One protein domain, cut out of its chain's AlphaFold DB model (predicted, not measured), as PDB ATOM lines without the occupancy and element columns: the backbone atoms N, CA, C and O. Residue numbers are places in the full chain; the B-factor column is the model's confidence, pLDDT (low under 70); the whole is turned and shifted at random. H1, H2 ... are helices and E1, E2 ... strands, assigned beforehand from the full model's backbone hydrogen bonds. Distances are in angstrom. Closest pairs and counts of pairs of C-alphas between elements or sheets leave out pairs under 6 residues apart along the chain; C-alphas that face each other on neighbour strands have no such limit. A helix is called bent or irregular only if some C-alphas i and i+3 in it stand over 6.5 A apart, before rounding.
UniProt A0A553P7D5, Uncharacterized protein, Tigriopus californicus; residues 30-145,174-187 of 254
ATOM      1  N   HIS A  30      31.481  10.994 -28.938       50.09
ATOM      2  CA  HIS A  30      32.569  11.919 -29.157       50.09
ATOM      3  C   HIS A  30      32.967  12.345 -27.757       50.09
ATOM      4  O   HIS A  30      32.358  13.237 -27.173       50.09
ATOM      5  N   TRP A  31      33.934  11.635 -27.179       57.56
ATOM      6  CA  TRP A  31      34.635  12.120 -26.008       57.56
ATOM      7  C   TRP A  31      35.357  13.384 -26.459       57.56
ATOM      8  O   TRP A  31      36.426  13.322 -27.061       57.56
ATOM      9  N   GLN A  32      34.691  14.527 -26.288       62.09
ATOM     10  CA  GLN A  32      35.356  15.812 -26.370       62.09
ATOM     11  C   GLN A  32      36.440  15.812 -25.303       62.09
ATOM     12  O   GLN A  32      36.188  15.432 -24.156       62.09
ATOM     13  N   LYS A  33      37.646  16.178 -25.734       69.81
ATOM     14  CA  LYS A  33      38.782  16.426 -24.860       69.81
ATOM     15  C   LYS A  33      38.346  17.418 -23.779       69.81
ATOM     16  O   LYS A  33      37.685  18.401 -24.099       69.81
ATOM     17  N   ILE A  34      38.660  17.106 -22.525       79.62
ATOM     18  CA  ILE A  34      38.440  18.011 -21.398       79.62
ATOM     19  C   ILE A  34      39.752  18.753 -21.196       79.62
ATOM     20  O   ILE A  34      40.689  18.191 -20.630       79.62
ATOM     21  N   ASP A  35      39.833  19.972 -21.719       77.25
ATOM     22  CA  ASP A  35      41.038  20.788 -21.630       77.25
ATOM     23  C   ASP A  35      41.031  21.687 -20.402       77.25
ATOM     24  O   ASP A  35      42.088  22.066 -19.922       77.25
ATOM     25  N   ASN A  36      39.883  21.990 -19.812       82.44
ATOM     26  CA  ASN A  36      39.845  22.823 -18.615       82.44
ATOM     27  C   ASN A  36      38.626  22.542 -17.744       82.44
ATOM     28  O   ASN A  36      37.772  21.706 -18.050       82.44
ATOM     29  N   LEU A  37      38.556  23.256 -16.620       85.06
ATOM     30  CA  LEU A  37      37.413  23.179 -15.717       85.06
ATOM     31  C   LEU A  37      36.110  23.605 -16.402       85.06
ATOM     32  O   LEU A  37      35.069  23.034 -16.098       85.06
ATOM     33  N   HIS A  38      36.147  24.550 -17.346       86.19
ATOM     34  CA  HIS A  38      34.942  24.991 -18.046       86.19
ATOM     35  C   HIS A  38      34.363  23.884 -18.941       86.19
ATOM     36  O   HIS A  38      33.160  23.628 -18.908       86.19
ATOM     37  N   ASP A  39      35.208  23.136 -19.655       84.56
ATOM     38  CA  ASP A  39      34.774  21.957 -20.414       84.56
ATOM     39  C   ASP A  39      34.108  20.923 -19.497       84.56
ATOM     40  O   ASP A  39      33.090  20.320 -19.851       84.56
ATOM     41  N   LEU A  40      34.629  20.763 -18.278       87.12
ATOM     42  CA  LEU A  40      34.062  19.868 -17.275       87.12
ATOM     43  C   LEU A  40      32.678  20.331 -16.779       87.12
ATOM     44  O   LEU A  40      31.835  19.480 -16.473       87.12
ATOM     45  N   GLU A  41      32.401  21.641 -16.730       88.06
ATOM     46  CA  GLU A  41      31.063  22.192 -16.438       88.06
ATOM     47  C   GLU A  41      30.050  21.785 -17.512       88.06
ATOM     48  O   GLU A  41      28.914  21.425 -17.195       88.06
ATOM     49  N   THR A  42      30.468  21.776 -18.781       87.62
ATOM     50  CA  THR A  42      29.599  21.397 -19.909       87.62
ATOM     51  C   THR A  42      29.301  19.895 -19.981       87.62
ATOM     52  O   THR A  42      28.440  19.469 -20.755       87.62
ATOM     53  N   ARG A  43      29.970  19.088 -19.147       86.06
ATOM     54  CA  ARG A  43      29.877  17.622 -19.107       86.06
ATOM     55  C   ARG A  43      29.382  17.107 -17.753       86.06
ATOM     56  O   ARG A  43      30.131  16.429 -17.050       86.06
ATOM     57  N   PRO A  44      28.125  17.394 -17.356       87.81
ATOM     58  CA  PRO A  44      27.572  16.965 -16.067       87.81
ATOM     59  C   PRO A  44      27.435  15.439 -15.933       87.81
ATOM     60  O   PRO A  44      27.215  14.943 -14.831       87.81
ATOM     61  N   ASP A  45      27.558  14.701 -17.039       87.19
ATOM     62  CA  ASP A  45      27.600  13.240 -17.090       87.19
ATOM     63  C   ASP A  45      28.878  12.645 -16.477       87.19
ATOM     64  O   ASP A  45      28.856  11.499 -16.029       87.19
ATOM     65  N   LEU A  46      29.972  13.412 -16.438       89.12
ATOM     66  CA  LEU A  46      31.262  12.955 -15.926       89.12
ATOM     67  C   LEU A  46      31.359  13.141 -14.412       89.12
ATOM     68  O   LEU A  46      31.115  14.233 -13.890       89.12
ATOM     69  N   LYS A  47      31.799  12.104 -13.705       93.62
ATOM     70  CA  LYS A  47      32.204  12.208 -12.298       93.62
ATOM     71  C   LYS A  47      33.668  12.630 -12.169       93.62
ATOM     72  O   LYS A  47      34.441  12.479 -13.113       93.62
ATOM     73  N   ILE A  48      34.049  13.150 -11.008       94.00
ATOM     74  CA  ILE A  48      35.411  13.615 -10.724       94.00
ATOM     75  C   ILE A  48      36.003  12.729  -9.637       94.00
ATOM     76  O   ILE A  48      35.458  12.670  -8.542       94.00
ATOM     77  N   LEU A  49      37.103  12.051  -9.936       94.31
ATOM     78  CA  LEU A  49      37.877  11.294  -8.961       94.31
ATOM     79  C   LEU A  49      38.877  12.220  -8.283       94.31
ATOM     80  O   LEU A  49      39.693  12.853  -8.959       94.31
ATOM     81  N   LEU A  50      38.812  12.262  -6.954       92.19
ATOM     82  CA  LEU A  50      39.726  13.016  -6.104       92.19
ATOM     83  C   LEU A  50      40.148  12.176  -4.907       92.19
ATOM     84  O   LEU A  50      39.344  11.447  -4.325       92.19
ATOM     85  N   ARG A  51      41.415  12.304  -4.523       89.88
ATOM     86  CA  ARG A  51      41.924  11.677  -3.309       89.88
ATOM     87  C   ARG A  51      41.434  12.454  -2.087       89.88
ATOM     88  O   ARG A  51      41.593  13.677  -2.029       89.88
ATOM     89  N   GLU A  52      40.852  11.740  -1.129       89.06
ATOM     90  CA  GLU A  52      40.389  12.296   0.147       89.06
ATOM     91  C   GLU A  52      41.562  12.900   0.933       89.06
ATOM     92  O   GLU A  52      42.675  12.370   0.894       89.06
ATOM     93  N   ASP A  53      41.326  14.040   1.591       85.88
ATOM     94  CA  ASP A  53      42.321  14.796   2.368       85.88
ATOM     95  C   ASP A  53      43.624  15.125   1.606       85.88
ATOM     96  O   ASP A  53      44.683  15.376   2.192       85.88
ATOM     97  N   SER A  54      43.570  15.138   0.270       86.50
ATOM     98  CA  SER A  54      44.719  15.487  -0.558       86.50
ATOM     99  C   SER A  54      44.921  16.996  -0.633       86.50
ATOM    100  O   SER A  54      43.998  17.806  -0.520       86.50
ATOM    101  N   TYR A  55      46.162  17.402  -0.899       83.94
ATOM    102  CA  TYR A  55      46.465  18.806  -1.167       83.94
ATOM    103  C   TYR A  55      45.702  19.330  -2.401       83.94
ATOM    104  O   TYR A  55      45.394  20.520  -2.457       83.94
ATOM    105  N   VAL A  56      45.384  18.447  -3.359       86.62
ATOM    106  CA  VAL A  56      44.584  18.758  -4.547       86.62
ATOM    107  C   VAL A  56      43.151  19.091  -4.144       86.62
ATOM    108  O   VAL A  56      42.662  20.154  -4.514       86.62
ATOM    109  N   ASP A  57      42.506  18.255  -3.325       88.88
ATOM    110  CA  ASP A  57      41.163  18.532  -2.798       88.88
ATOM    111  C   ASP A  57      41.130  19.858  -2.023       88.88
ATOM    112  O   ASP A  57      40.299  20.731  -2.287       88.88
ATOM    113  N   HIS A  58      42.105  20.084  -1.138       87.44
ATOM    114  CA  HIS A  58      42.211  21.347  -0.413       87.44
ATOM    115  C   HIS A  58      42.391  22.560  -1.333       87.44
ATOM    116  O   HIS A  58      41.762  23.591  -1.088       87.44
ATOM    117  N   ALA A  59      43.225  22.463  -2.372       86.00
ATOM    118  CA  ALA A  59      43.457  23.553  -3.317       86.00
ATOM    119  C   ALA A  59      42.208  23.858  -4.154       86.00
ATOM    120  O   ALA A  59      41.844  25.024  -4.313       86.00
ATOM    121  N   LEU A  60      41.519  22.823  -4.641       88.31
ATOM    122  CA  LEU A  60      40.299  22.963  -5.435       88.31
ATOM    123  C   LEU A  60      39.164  23.589  -4.620       88.31
ATOM    124  O   LEU A  60      38.493  24.492  -5.112       88.31
ATOM    125  N   ASN A  61      39.026  23.222  -3.342       87.94
ATOM    126  CA  ASN A  61      38.048  23.820  -2.429       87.94
ATOM    127  C   ASN A  61      38.278  25.326  -2.160       87.94
ATOM    128  O   ASN A  61      37.401  25.984  -1.605       87.94
ATOM    129  N   GLN A  62      39.430  25.894  -2.546       86.19
ATOM    130  CA  GLN A  62      39.682  27.345  -2.495       86.19
ATOM    131  C   GLN A  62      39.336  28.073  -3.805       86.19
ATOM    132  O   GLN A  62      39.352  29.307  -3.839       86.19
ATOM    133  N   LEU A  63      39.052  27.351  -4.894       84.25
ATOM    134  CA  LEU A  63      38.732  27.955  -6.185       84.25
ATOM    135  C   LEU A  63      37.296  28.482  -6.213       84.25
ATOM    136  O   LEU A  63      36.346  27.847  -5.755       84.25
ATOM    137  N   HIS A  64      37.125  29.652  -6.827       76.38
ATOM    138  CA  HIS A  64      35.800  30.191  -7.101       76.38
ATOM    139  C   HIS A  64      35.063  29.258  -8.077       76.38
ATOM    140  O   HIS A  64      35.634  28.879  -9.095       76.38
ATOM    141  N   ASN A  65      33.806  28.915  -7.774       80.31
ATOM    142  CA  ASN A  65      32.934  27.992  -8.526       80.31
ATOM    143  C   ASN A  65      33.192  26.487  -8.351       80.31
ATOM    144  O   ASN A  65      32.493  25.690  -8.979       80.31
ATOM    145  N   TRP A  66      34.093  26.068  -7.457       88.75
ATOM    146  CA  TRP A  66      34.283  24.637  -7.188       88.75
ATOM    147  C   TRP A  66      33.013  23.946  -6.652       88.75
ATOM    148  O   TRP A  66      32.754  22.780  -6.949       88.75
ATOM    149  N   ASP A  67      32.153  24.697  -5.958       87.19
ATOM    150  CA  ASP A  67      30.876  24.225  -5.407       87.19
ATOM    151  C   ASP A  67      29.952  23.560  -6.443       87.19
ATOM    152  O   ASP A  67      29.179  22.664  -6.102       87.19
ATOM    153  N   VAL A  68      30.043  23.954  -7.720       89.19
ATOM    154  CA  VAL A  68      29.226  23.392  -8.813       89.19
ATOM    155  C   VAL A  68      29.560  21.917  -9.068       89.19
ATOM    156  O   VAL A  68      28.720  21.156  -9.553       89.19
ATOM    157  N   PHE A  69      30.770  21.490  -8.712       91.31
ATOM    158  CA  PHE A  69      31.255  20.136  -8.939       91.31
ATOM    159  C   PHE A  69      31.049  19.197  -7.752       91.31
ATOM    160  O   PHE A  69      31.105  17.988  -7.948       91.31
ATOM    161  N   GLN A  70      30.749  19.713  -6.555       89.75
ATOM    162  CA  GLN A  70      30.703  18.941  -5.302       89.75
ATOM    163  C   GLN A  70      29.823  17.685  -5.380       89.75
ATOM    164  O   GLN A  70      30.206  16.617  -4.916       89.75
ATOM    165  N   SER A  71      28.665  17.760  -6.045       91.88
ATOM    166  CA  SER A  71      27.765  16.605  -6.198       91.88
ATOM    167  C   SER A  71      28.276  15.522  -7.159       91.88
ATOM    168  O   SER A  71      27.637  14.480  -7.301       91.88
ATOM    169  N   ARG A  72      29.370  15.788  -7.880       93.81
ATOM    170  CA  ARG A  72      29.983  14.910  -8.888       93.81
ATOM    171  C   ARG A  72      31.307  14.313  -8.413       93.81
ATOM    172  O   ARG A  72      31.862  13.486  -9.138       93.81
ATOM    173  N   ILE A  73      31.810  14.736  -7.252       93.94
ATOM    174  CA  ILE A  73      33.077  14.253  -6.709       93.94
ATOM    175  C   ILE A  73      32.866  12.868  -6.096       93.94
ATOM    176  O   ILE A  73      31.974  12.651  -5.277       93.94
ATOM    177  N   GLU A  74      33.693  11.923  -6.523       94.56
ATOM    178  CA  GLU A  74      33.825  10.592  -5.954       94.56
ATOM    179  C   GLU A  74      35.206  10.505  -5.303       94.56
ATOM    180  O   GLU A  74      36.237  10.506  -5.981       94.56
ATOM    181  N   TYR A  75      35.205  10.483  -3.971       92.44
ATOM    182  CA  TYR A  75      36.420  10.420  -3.173       92.44
ATOM    183  C   TYR A  75      36.946   8.989  -3.073       92.44
ATOM    184  O   TYR A  75      36.169   8.046  -2.905       92.44
ATOM    185  N   PHE A  76      38.266   8.840  -3.130       90.50
ATOM    186  CA  PHE A  76      38.956   7.604  -2.769       90.50
ATOM    187  C   PHE A  76      39.962   7.868  -1.642       90.50
ATOM    188  O   PHE A  76      40.629   8.904  -1.623       90.50
ATOM    189  N   GLY A  77      40.027   6.944  -0.681       84.69
ATOM    190  CA  GLY A  77      40.888   7.059   0.498       84.69
ATOM    191  C   GLY A  77      42.351   6.712   0.212       84.69
ATOM    192  O   GLY A  77      42.724   6.415  -0.913       84.69
ATOM    193  N   GLU A  78      43.195   6.733   1.245       73.12
ATOM    194  CA  GLU A  78      44.618   6.360   1.146       73.12
ATOM    195  C   GLU A  78      44.864   4.847   1.315       73.12
ATOM    196  O   GLU A  78      45.881   4.323   0.867       73.12
ATOM    197  N   TYR A  79      43.931   4.128   1.944       71.25
ATOM    198  CA  TYR A  79      44.073   2.709   2.270       71.25
ATOM    199  C   TYR A  79      43.130   1.845   1.424       71.25
ATOM    200  O   TYR A  79      41.947   2.155   1.313       71.25
ATOM    201  N   ASP A  80      43.654   0.733   0.897       65.56
ATOM    202  CA  ASP A  80      42.905  -0.297   0.151       65.56
ATOM    203  C   ASP A  80      42.288   0.200  -1.176       65.56
ATOM    204  O   ASP A  80      41.181  -0.169  -1.565       65.56
ATOM    205  N   VAL A  81      43.019   1.072  -1.879       81.38
ATOM    206  CA  VAL A  81      42.612   1.593  -3.189       81.38
ATOM    207  C   VAL A  81      42.946   0.590  -4.285       81.38
ATOM    208  O   VAL A  81      44.110   0.273  -4.525       81.38
ATOM    209  N   ASP A  82      41.928   0.148  -5.018       85.81
ATOM    210  CA  ASP A  82      42.135  -0.536  -6.290       85.81
ATOM    211  C   ASP A  82      42.390   0.498  -7.399       85.81
ATOM    212  O   ASP A  82      41.472   0.988  -8.067       85.81
ATOM    213  N   TYR A  83      43.661   0.849  -7.605       86.88
ATOM    214  CA  TYR A  83      44.062   1.777  -8.667       86.88
ATOM    215  C   TYR A  83      43.649   1.298 -10.063       86.88
ATOM    216  O   TYR A  83      43.381   2.125 -10.939       86.88
ATOM    217  N   ALA A  84      43.539  -0.017 -10.285       86.00
ATOM    218  CA  ALA A  84      43.066  -0.541 -11.560       86.00
ATOM    219  C   ALA A  84      41.577  -0.225 -11.772       86.00
ATOM    220  O   ALA A  84      41.178   0.105 -12.893       86.00
ATOM    221  N   GLU A  85      40.758  -0.253 -10.718       88.38
ATOM    222  CA  GLU A  85      39.359   0.187 -10.786       88.38
ATOM    223  C   GLU A  85      39.265   1.680 -11.139       88.38
ATOM    224  O   GLU A  85      38.525   2.055 -12.055       88.38
ATOM    225  N   LEU A  86      40.051   2.530 -10.468       89.31
ATOM    226  CA  LEU A  86      40.059   3.977 -10.715       89.31
ATOM    227  C   LEU A  86      40.463   4.306 -12.156       89.31
ATOM    228  O   LEU A  86      39.767   5.047 -12.855       89.31
ATOM    229  N   LEU A  87      41.550   3.706 -12.641       87.50
ATOM    230  CA  LEU A  87      42.012   3.911 -14.012       87.50
ATOM    231  C   LEU A  87      41.034   3.339 -15.043       87.50
ATOM    232  O   LEU A  87      40.890   3.909 -16.125       87.50
ATOM    233  N   THR A  88      40.314   2.262 -14.717       85.12
ATOM    234  CA  THR A  88      39.247   1.723 -15.575       85.12
ATOM    235  C   THR A  88      38.087   2.708 -15.692       85.12
ATOM    236  O   THR A  88      37.641   2.990 -16.801       85.12
ATOM    237  N   LYS A  89      37.652   3.312 -14.581       88.06
ATOM    238  CA  LYS A  89      36.613   4.356 -14.568       88.06
ATOM    239  C   LYS A  89      36.973   5.548 -15.465       88.06
ATOM    240  O   LYS A  89      36.116   6.018 -16.225       88.06
ATOM    241  N   VAL A  90      38.229   6.001 -15.410       87.94
ATOM    242  CA  VAL A  90      38.742   7.076 -16.278       87.94
ATOM    243  C   VAL A  90      38.799   6.617 -17.734       87.94
ATOM    244  O   VAL A  90      38.264   7.286 -18.612       87.94
ATOM    245  N   LYS A  91      39.373   5.440 -18.002       82.75
ATOM    246  CA  LYS A  91      39.492   4.852 -19.348       82.75
ATOM    247  C   LYS A  91      38.139   4.642 -20.033       82.75
ATOM    248  O   LYS A  91      38.023   4.860 -21.238       82.75
ATOM    249  N   ASP A  92      37.122   4.240 -19.278       80.88
ATOM    250  CA  ASP A  92      35.758   4.040 -19.774       80.88
ATOM    251  C   ASP A  92      35.021   5.368 -20.026       80.88
ATOM    252  O   ASP A  92      33.918   5.373 -20.578       80.88
ATOM    253  N   GLY A  93      35.621   6.499 -19.637       79.19
ATOM    254  CA  GLY A  93      35.059   7.839 -19.801       79.19
ATOM    255  C   GLY A  93      33.891   8.138 -18.885       79.19
ATOM    256  O   GLY A  93      33.117   9.049 -19.139       79.19
ATOM    257  N   THR A  94      33.745   7.387 -17.802       84.88
ATOM    258  CA  THR A  94      32.724   7.689 -16.792       84.88
ATOM    259  C   THR A  94      33.213   8.735 -15.789       84.88
ATOM    260  O   THR A  94      32.403   9.431 -15.175       84.88
ATOM    261  N   HIS A  95      34.535   8.858 -15.643       91.88
ATOM    262  CA  HIS A  95      35.183   9.746 -14.688       91.88
ATOM    263  C   HIS A  95      36.322  10.534 -15.343       91.88
ATOM    264  O   HIS A  95      36.929  10.085 -16.317       91.88
ATOM    265  N   VAL A  96      36.633  11.687 -14.761       91.44
ATOM    266  CA  VAL A  96      37.915  12.380 -14.919       91.44
ATOM    267  C   VAL A  96      38.678  12.304 -13.605       91.44
ATOM    268  O   VAL A  96      38.059  12.229 -12.546       91.44
ATOM    269  N   MET A  97      40.002  12.337 -13.660       91.38
ATOM    270  CA  MET A  97      40.846  12.402 -12.468       91.38
ATOM    271  C   MET A  97      41.616  13.719 -12.483       91.38
ATOM    272  O   MET A  97      42.186  14.078 -13.511       91.38
ATOM    273  N   ILE A  98      41.593  14.454 -11.372       89.81
ATOM    274  CA  ILE A  98      42.380  15.681 -11.214       89.81
ATOM    275  C   ILE A  98      43.547  15.347 -10.304       89.81
ATOM    276  O   ILE A  98      43.336  15.066  -9.128       89.81
ATOM    277  N   GLU A  99      44.751  15.339 -10.861       86.56
ATOM    278  CA  GLU A  99      45.942  14.890 -10.148       86.56
ATOM    279  C   GLU A  99      47.212  15.446 -10.806       86.56
ATOM    280  O   GLU A  99      47.179  15.952 -11.936       86.56
ATOM    281  N   ASP A 100      48.329  15.352 -10.092       78.88
ATOM    282  CA  ASP A 100      49.648  15.627 -10.642       78.88
ATOM    283  C   ASP A 100      50.049  14.538 -11.639       78.88
ATOM    284  O   ASP A 100      49.760  13.355 -11.442       78.88
ATOM    285  N   GLU A 101      50.761  14.916 -12.698       73.38
ATOM    286  CA  GLU A 101      51.285  13.952 -13.660       73.38
ATOM    287  C   GLU A 101      52.161  12.872 -13.016       73.38
ATOM    288  O   GLU A 101      52.026  11.696 -13.363       73.38
ATOM    289  N   GLY A 102      53.013  13.235 -12.053       72.56
ATOM    290  CA  GLY A 102      53.848  12.266 -11.339       72.56
ATOM    291  C   GLY A 102      53.016  11.239 -10.567       72.56
ATOM    292  O   GLY A 102      53.241  10.034 -10.691       72.56
ATOM    293  N   ASN A 103      51.997  11.706  -9.846       79.50
ATOM    294  CA  ASN A 103      51.103  10.854  -9.059       79.50
ATOM    295  C   ASN A 103      50.234   9.959  -9.962       79.50
ATOM    296  O   ASN A 103      50.031   8.780  -9.675       79.50
ATOM    297  N   PHE A 104      49.764  10.478 -11.100       83.56
ATOM    298  CA  PHE A 104      49.011   9.677 -12.066       83.56
ATOM    299  C   PHE A 104      49.869   8.560 -12.685       83.56
ATOM    300  O   PHE A 104      49.394   7.437 -12.883       83.56
ATOM    301  N   GLN A 105      51.145   8.841 -12.976       79.25
ATOM    302  CA  GLN A 105      52.089   7.819 -13.430       79.25
ATOM    303  C   GLN A 105      52.321   6.743 -12.362       79.25
ATOM    304  O   GLN A 105      52.337   5.557 -12.702       79.25
ATOM    305  N   GLU A 106      52.427   7.128 -11.089       81.38
ATOM    306  CA  GLU A 106      52.522   6.195  -9.963       81.38
ATOM    307  C   GLU A 106      51.288   5.281  -9.887       81.38
ATOM    308  O   GLU A 106      51.442   4.059  -9.876       81.38
ATOM    309  N   PHE A 107      50.071   5.830  -9.994       84.12
ATOM    310  CA  PHE A 107      48.838   5.028 -10.026       84.12
ATOM    311  C   PHE A 107      48.833   4.005 -11.169       84.12
ATOM    312  O   PHE A 107      48.429   2.857 -10.979       84.12
ATOM    313  N   MET A 108      49.299   4.389 -12.364       83.44
ATOM    314  CA  MET A 108      49.426   3.457 -13.491       83.44
ATOM    315  C   MET A 108      50.457   2.359 -13.222       83.44
ATOM    316  O   MET A 108      50.218   1.202 -13.577       83.44
ATOM    317  N   MET A 109      51.600   2.698 -12.622       82.38
ATOM    318  CA  MET A 109      52.631   1.721 -12.272       82.38
ATOM    319  C   MET A 109      52.117   0.715 -11.240       82.38
ATOM    320  O   MET A 109      52.281  -0.490 -11.440       82.38
ATOM    321  N   GLU A 110      51.450   1.186 -10.186       83.75
ATOM    322  CA  GLU A 110      50.891   0.334  -9.135       83.75
ATOM    323  C   GLU A 110      49.752  -0.552  -9.655       83.75
ATOM    324  O   GLU A 110      49.737  -1.757  -9.393       83.75
ATOM    325  N   ALA A 111      48.853  -0.007 -10.481       83.12
ATOM    326  CA  ALA A 111      47.800  -0.792 -11.123       83.12
ATOM    327  C   ALA A 111      48.368  -1.899 -12.031       83.12
ATOM    328  O   ALA A 111      47.868  -3.025 -12.033       83.12
ATOM    329  N   ASN A 112      49.438  -1.599 -12.775       80.00
ATOM    330  CA  ASN A 112      50.099  -2.556 -13.663       80.00
ATOM    331  C   ASN A 112      50.893  -3.632 -12.907       80.00
ATOM    332  O   ASN A 112      51.033  -4.749 -13.410       80.00
ATOM    333  N   ALA A 113      51.401  -3.324 -11.710       79.56
ATOM    334  CA  ALA A 113      52.129  -4.280 -10.874       79.56
ATOM    335  C   ALA A 113      51.238  -5.431 -10.373       79.56
ATOM    336  O   ALA A 113      51.743  -6.509 -10.073       79.56
ATOM    337  N   ASN A 114      49.917  -5.228 -10.326       67.12
ATOM    338  CA  ASN A 114      48.949  -6.213  -9.841       67.12
ATOM    339  C   ASN A 114      48.488  -7.228 -10.922       67.12
ATOM    340  O   ASN A 114      47.569  -8.009 -10.683       67.12
ATOM    341  N   GLU A 115      49.109  -7.215 -12.115       57.28
ATOM    342  CA  GLU A 115      48.967  -8.152 -13.258       57.28
ATOM    343  C   GLU A 115      47.547  -8.389 -13.836       57.28
ATOM    344  O   GLU A 115      47.395  -9.082 -14.844       57.28
ATOM    345  N   SER A 116      46.492  -7.799 -13.269       57.28
ATOM    346  CA  SER A 116      45.099  -8.006 -13.699       57.28
ATOM    347  C   SER A 116      44.702  -7.173 -14.924       57.28
ATOM    348  O   SER A 116      43.820  -7.576 -15.689       57.28
ATOM    349  N   CYS A 117      45.352  -6.026 -15.137       60.44
ATOM    350  CA  CYS A 117      45.109  -5.101 -16.241       60.44
ATOM    351  C   CYS A 117      46.393  -4.343 -16.596       60.44
ATOM    352  O   CYS A 117      47.136  -3.931 -15.715       60.44
ATOM    353  N   THR A 118      46.635  -4.131 -17.894       74.25
ATOM    354  CA  THR A 118      47.735  -3.282 -18.371       74.25
ATOM    355  C   THR A 118      47.181  -1.965 -18.905       74.25
ATOM    356  O   THR A 118      46.493  -1.931 -19.932       74.25
ATOM    357  N   PHE A 119      47.493  -0.884 -18.204       74.69
ATOM    358  CA  PHE A 119      47.228   0.493 -18.586       74.69
ATOM    359  C   PHE A 119      48.442   1.070 -19.307       74.69
ATOM    360  O   PHE A 119      49.584   0.876 -18.885       74.69
ATOM    361  N   HIS A 120      48.189   1.773 -20.408       73.88
ATOM    362  CA  HIS A 120      49.224   2.460 -21.175       73.88
ATOM    363  C   HIS A 120      48.944   3.969 -21.160       73.88
ATOM    364  O   HIS A 120      47.786   4.339 -21.360       73.88
ATOM    365  N   PRO A 121      49.958   4.847 -21.010       68.25
ATOM    366  CA  PRO A 121      49.752   6.300 -20.937       68.25
ATOM    367  C   PRO A 121      48.940   6.864 -22.106       68.25
ATOM    368  O   PRO A 121      48.108   7.743 -21.940       68.25
ATOM    369  N   SER A 122      49.097   6.278 -23.295       66.81
ATOM    370  CA  SER A 122      48.365   6.668 -24.505       66.81
ATOM    371  C   SER A 122      46.852   6.389 -24.474       66.81
ATOM    372  O   SER A 122      46.171   6.609 -25.473       66.81
ATOM    373  N   GLN A 123      46.327   5.842 -23.376       66.38
ATOM    374  CA  GLN A 123      44.896   5.679 -23.121       66.38
ATOM    375  C   GLN A 123      44.299   6.885 -22.381       66.38
ATOM    376  O   GLN A 123      43.080   6.934 -22.228       66.38
ATOM    377  N   PHE A 124      45.122   7.851 -21.965       76.12
ATOM    378  CA  PHE A 124      44.719   8.999 -21.157       76.12
ATOM    379  C   PHE A 124      45.227  10.316 -21.765       76.12
ATOM    380  O   PHE A 124      46.389  10.434 -22.146       76.12
ATOM    381  N   LEU A 125      44.340  11.302 -21.891       71.62
ATOM    382  CA  LEU A 125      44.643  12.679 -22.257       71.62
ATOM    383  C   LEU A 125      44.904  13.436 -20.968       71.62
ATOM    384  O   LEU A 125      44.007  13.552 -20.133       71.62
ATOM    385  N   TYR A 126      46.110  13.974 -20.853       71.38
ATOM    386  CA  TYR A 126      46.420  15.004 -19.880       71.38
ATOM    387  C   TYR A 126      46.064  16.367 -20.472       71.38
ATOM    388  O   TYR A 126      46.508  16.702 -21.575       71.38
ATOM    389  N   SER A 127      45.250  17.146 -19.763       71.94
ATOM    390  CA  SER A 127      45.069  18.550 -20.113       71.94
ATOM    391  C   SER A 127      46.371  19.322 -19.879       71.94
ATOM    392  O   SER A 127      46.956  19.272 -18.800       71.94
ATOM    393  N   ALA A 128      46.784  20.090 -20.887       59.78
ATOM    394  CA  ALA A 128      47.911  21.009 -20.775       59.78
ATOM    395  C   ALA A 128      47.580  22.266 -19.943       59.78
ATOM    396  O   ALA A 128      48.498  22.971 -19.512       59.78
ATOM    397  N   GLU A 129      46.295  22.573 -19.723       70.19
ATOM    398  CA  GLU A 129      45.887  23.697 -18.884       70.19
ATOM    399  C   GLU A 129      45.978  23.294 -17.411       70.19
ATOM    400  O   GLU A 129      45.202  22.487 -16.896       70.19
ATOM    401  N   ARG A 130      46.965  23.869 -16.724       69.56
ATOM    402  CA  ARG A 130      47.175  23.640 -15.295       69.56
ATOM    403  C   ARG A 130      46.027  24.271 -14.520       69.56
ATOM    404  O   ARG A 130      45.833  25.483 -14.608       69.56
ATOM    405  N   ILE A 131      45.322  23.477 -13.714       75.75
ATOM    406  CA  ILE A 131      44.226  23.999 -12.881       75.75
ATOM    407  C   ILE A 131      44.790  24.922 -11.797       75.75
ATOM    408  O   ILE A 131      44.243  25.984 -11.507       75.75
ATOM    409  N   PHE A 132      45.925  24.532 -11.223       72.69
ATOM    410  CA  PHE A 132      46.725  25.363 -10.338       72.69
ATOM    411  C   PHE A 132      48.187  24.910 -10.386       72.69
ATOM    412  O   PHE A 132      48.501  23.772 -10.738       72.69
ATOM    413  N   SER A 133      49.098  25.809 -10.021       69.06
ATOM    414  CA  SER A 133      50.505  25.490  -9.801       69.06
ATOM    415  C   SER A 133      50.850  25.707  -8.335       69.06
ATOM    416  O   SER A 133      50.598  26.772  -7.770       69.06
ATOM    417  N   LEU A 134      51.432  24.687  -7.712       64.75
ATOM    418  CA  LEU A 134      52.022  24.809  -6.387       64.75
ATOM    419  C   LEU A 134      53.533  24.659  -6.527       64.75
ATOM    420  O   LEU A 134      53.989  23.719  -7.177       64.75
ATOM    421  N   PRO A 135      54.330  25.570  -5.952       65.62
ATOM    422  CA  PRO A 135      55.766  25.377  -5.929       65.62
ATOM    423  C   PRO A 135      56.091  24.157  -5.064       65.62
ATOM    424  O   PRO A 135      55.605  24.041  -3.936       65.62
ATOM    425  N   SER A 136      56.961  23.277  -5.557       66.38
ATOM    426  CA  SER A 136      57.600  22.267  -4.717       66.38
ATOM    427  C   SER A 136      58.381  22.981  -3.614       66.38
ATOM    428  O   SER A 136      59.220  23.840  -3.891       66.38
ATOM    429  N   THR A 137      58.102  22.656  -2.353       70.69
ATOM    430  CA  THR A 137      58.794  23.262  -1.208       70.69
ATOM    431  C   THR A 137      59.469  22.198  -0.360       70.69
ATOM    432  O   THR A 137      59.052  21.043  -0.333       70.69
ATOM    433  N   PHE A 138      60.524  22.596   0.348       76.00
ATOM    434  CA  PHE A 138      61.173  21.747   1.336       76.00
ATOM    435  C   PHE A 138      60.666  22.143   2.732       76.00
ATOM    436  O   PHE A 138      61.107  23.168   3.265       76.00
ATOM    437  N   PRO A 139      59.706  21.406   3.327       78.44
ATOM    438  CA  PRO A 139      59.151  21.777   4.621       78.44
ATOM    439  C   PRO A 139      60.233  21.693   5.700       78.44
ATOM    440  O   PRO A 139      60.863  20.659   5.912       78.44
ATOM    441  N   MET A 140      60.447  22.801   6.410       84.19
ATOM    442  CA  MET A 140      61.447  22.908   7.472       84.19
ATOM    443  C   MET A 140      60.798  23.256   8.807       84.19
ATOM    444  O   MET A 140      59.838  24.026   8.882       84.19
ATOM    445  N   ARG A 141      61.361  22.728   9.900       87.38
ATOM    446  CA  ARG A 141      60.931  23.095  11.252       87.38
ATOM    447  C   ARG A 141      61.155  24.592  11.480       87.38
ATOM    448  O   ARG A 141      62.240  25.115  11.226       87.38
ATOM    449  N   LYS A 142      60.151  25.274  12.038       86.69
ATOM    450  CA  LYS A 142      60.269  26.687  12.425       86.69
ATOM    451  C   LYS A 142      61.455  26.882  13.381       86.69
ATOM    452  O   LYS A 142      61.543  26.201  14.401       86.69
ATOM    453  N   GLY A 143      62.343  27.819  13.048       85.88
ATOM    454  CA  GLY A 143      63.547  28.115  13.832       85.88
ATOM    455  C   GLY A 143      64.732  27.180  13.574       85.88
ATOM    456  O   GLY A 143      65.669  27.171  14.369       85.88
ATOM    457  N   LEU A 144      64.715  26.386  12.497       87.88
ATOM    458  CA  LEU A 144      65.882  25.610  12.082       87.88
ATOM    459  C   LEU A 144      67.066  26.548  11.799       87.88
ATOM    460  O   LEU A 144      66.996  27.396  10.914       87.88
ATOM    461  N   VAL A 145      68.166  26.352  12.531       87.00
ATOM    462  CA  VAL A 145      69.375  27.197  12.476       87.00
ATOM    463  C   VAL A 145      69.985  27.256  11.068       87.00
ATOM    464  O   VAL A 145      70.528  28.282  10.679       87.00
ATOM    465  N   SER A 174      52.620  19.688 -11.704       44.34
ATOM    466  CA  SER A 174      51.521  20.407 -12.314       44.34
ATOM    467  C   SER A 174      50.301  19.516 -12.254       44.34
ATOM    468  O   SER A 174      50.339  18.370 -12.690       44.34
ATOM    469  N   ASN A 175      49.237  20.060 -11.668       46.34
ATOM    470  CA  ASN A 175      47.964  19.372 -11.582       46.34
ATOM    471  C   ASN A 175      47.156  19.685 -12.833       46.34
ATOM    472  O   ASN A 175      46.914  20.856 -13.158       46.34
ATOM    473  N   GLY A 176      46.727  18.627 -13.503       56.81
ATOM    474  CA  GLY A 176      45.896  18.708 -14.693       56.81
ATOM    475  C   GLY A 176      44.758  17.702 -14.639       56.81
ATOM    476  O   GLY A 176      44.582  16.960 -13.671       56.81
ATOM    477  N   ILE A 177      43.940  17.724 -15.685       63.66
ATOM    478  CA  ILE A 177      42.779  16.845 -15.811       63.66
ATOM    479  C   ILE A 177      43.168  15.658 -16.687       63.66
ATOM    480  O   ILE A 177      43.530  15.838 -17.851       63.66
ATOM    481  N   PHE A 178      43.047  14.451 -16.144       65.81
ATOM    482  CA  PHE A 178      43.170  13.199 -16.877       65.81
ATOM    483  C   PHE A 178      41.793  12.723 -17.344       65.81
ATOM    484  O   PHE A 178      40.874  12.510 -16.547       65.81
ATOM    485  N   SER A 179      41.655  12.549 -18.657       56.03
ATOM    486  CA  SER A 179      40.443  12.066 -19.336       56.03
ATOM    487  C   SER A 179      40.806  10.943 -20.321       56.03
ATOM    488  O   SER A 179      41.977  10.801 -20.660       56.03
ATOM    489  N   PRO A 180      39.887  10.080 -20.781       48.34
ATOM    490  CA  PRO A 180      40.255   9.000 -21.704       48.34
ATOM    491  C   PRO A 180      40.665   9.512 -23.097       48.34
ATOM    492  O   PRO A 180      40.037  10.410 -23.659       48.34
ATOM    493  N   ILE A 181      41.654   8.854 -23.715       53.16
ATOM    494  CA  ILE A 181      41.938   8.941 -25.155       53.16
ATOM    495  C   ILE A 181      41.045   7.948 -25.899       53.16
ATOM    496  O   ILE A 181      41.056   6.745 -25.628       53.16
ATOM    497  N   LYS A 182      40.379   8.408 -26.963       41.34
ATOM    498  CA  LYS A 182      39.986   7.506 -28.049       41.34
ATOM    499  C   LYS A 182      41.191   7.327 -28.973       41.34
ATOM    500  O   LYS A 182      41.498   8.225 -29.749       41.34
ATOM    501  N   MET A 183      41.895   6.194 -28.872       37.34
ATOM    502  CA  MET A 183      43.064   5.965 -29.726       37.34
ATOM    503  C   MET A 183      42.611   5.805 -31.171       37.34
ATOM    504  O   MET A 183      41.808   4.921 -31.486       37.34
ATOM    505  N   ASP A 184      43.166   6.640 -32.039       35.81
ATOM    506  CA  ASP A 184      43.153   6.379 -33.462       35.81
ATOM    507  C   ASP A 184      44.122   5.227 -33.760       35.81
ATOM    508  O   ASP A 184      45.256   5.210 -33.273       35.81
ATOM    509  N   LYS A 185      43.677   4.214 -34.508       38.44
ATOM    510  CA  LYS A 185      44.468   2.985 -34.734       38.44
ATOM    511  C   LYS A 185      45.725   3.219 -35.573       38.44
ATOM    512  O   LYS A 185      46.583   2.338 -35.611       38.44
ATOM    513  N   ASP A 186      45.837   4.388 -36.191       38.25
ATOM    514  CA  ASP A 186      46.959   4.765 -37.043       38.25
ATOM    515  C   ASP A 186      48.025   5.598 -36.319       38.25
ATOM    516  O   ASP A 186      49.056   5.926 -36.910       38.25
ATOM    517  N   CYS A 187      47.865   5.853 -35.012       35.72
ATOM    518  CA  CYS A 187      48.937   6.428 -34.210       35.72
ATOM    519  C   CYS A 187      50.000   5.353 -33.933       35.72
ATOM    520  O   CYS A 187      50.015   4.687 -32.893       35.72
TER     521      CYS A 187
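Overview. This is residues 30 to 145 and 174 to 187 of the 254 residues of an uncharacterized protein of Tigriopus californicus (UniProt A0A553P7D5). A strongly twisted sheet of five strands runs through the core, with H4 packed on one face beside H5, which rises from that same face, and the short H2 on the opposite face. H1 and H3 only graze the sheet, and residues 137 to 145 stick out from the body as a free arm. The printed part has 130 residues with five named helices and five named strands, in the order H1 E1 H2 H3 E2 H4 E3 H5 E4 E5; the class is mixed, helices and strands, with under half of the residues in named elements. The mixed sheet runs E2 E1 E3 E5 E4; the whole is compact, with a radius of gyration of the C-alphas of 15.8 A and spans of 58 by 37 by 28 A.

Arrangement. Start at inner strand E3, residues 95 to 100, parallel to E1, residues 47 to 51; N 49 and O 96 are 2.8 A apart, within hydrogen-bond range. E1 is parallel to edge strand E2, residues 73 to 76, with N 74 and O 48 at 2.8 A. E5, residues 175 to 180, is antiparallel to E3, with N 178 and O 97 at 2.8 A, and to edge strand E4, residues 124 to 126, with N 125 and O 179 at 2.7 A. H4, residues 83 to 91, lies over E3 at a height over the sheet of 7.7 A; their closest C-alphas, Val 90 and Val 96, are 5.5 A apart. On the same face H5, residues 101 to 113, stands up from the sheet at 52 degrees. With residues 107 to 112 alone it touches H4, at a steep tilt of 64 degrees, opposite ways; the closest C-alphas, Ala 84 and Ala 111, are 4.8 A apart. H2, residues 55 to 60, is on the opposite face, 8.0 A over the sheet. H1, residues 37 to 41, and H3, residues 66 to 72, only graze the sheet. Strand-helix-strand units join strands running the same way through helices, with right-handed crossovers: E1, H2 H3, E2 between neighbours, and, split by a strand between, E2, H4, E3 and E3, H5, E4. Every O i to N i+4 pair is within hydrogen-bond range in H1, H2, H4 and H5; H3 has 0 of 3, but 3 of 4 O i to N i+3 pairs.

Along the chain. Find C-alpha 37 at (37.413, 23.179, -15.717), where H1 begins. H5 runs 18.5 A from C-alpha 101 at (51.285, 13.952, -13.660); E3 measures 16.1 A, and E5 16.4 A, ending at C-alpha 180 at (40.255, 9.000, -21.704). H3 is irregular: C-alphas 68 and 71 are 7.4 A apart.

Size, cuts and confidence. Look for the two C-alphas farthest apart, Val 145 and Asp 186, at 58.8 A. Residues 146 to 173 are not printed, and C-alphas 145 and 174 across the cut are 31.3 A apart. Of the links printed whole, none is long. The mean pLDDT of the printed part is 77.3; 32 residues are under 70, among them residues 174 to 187.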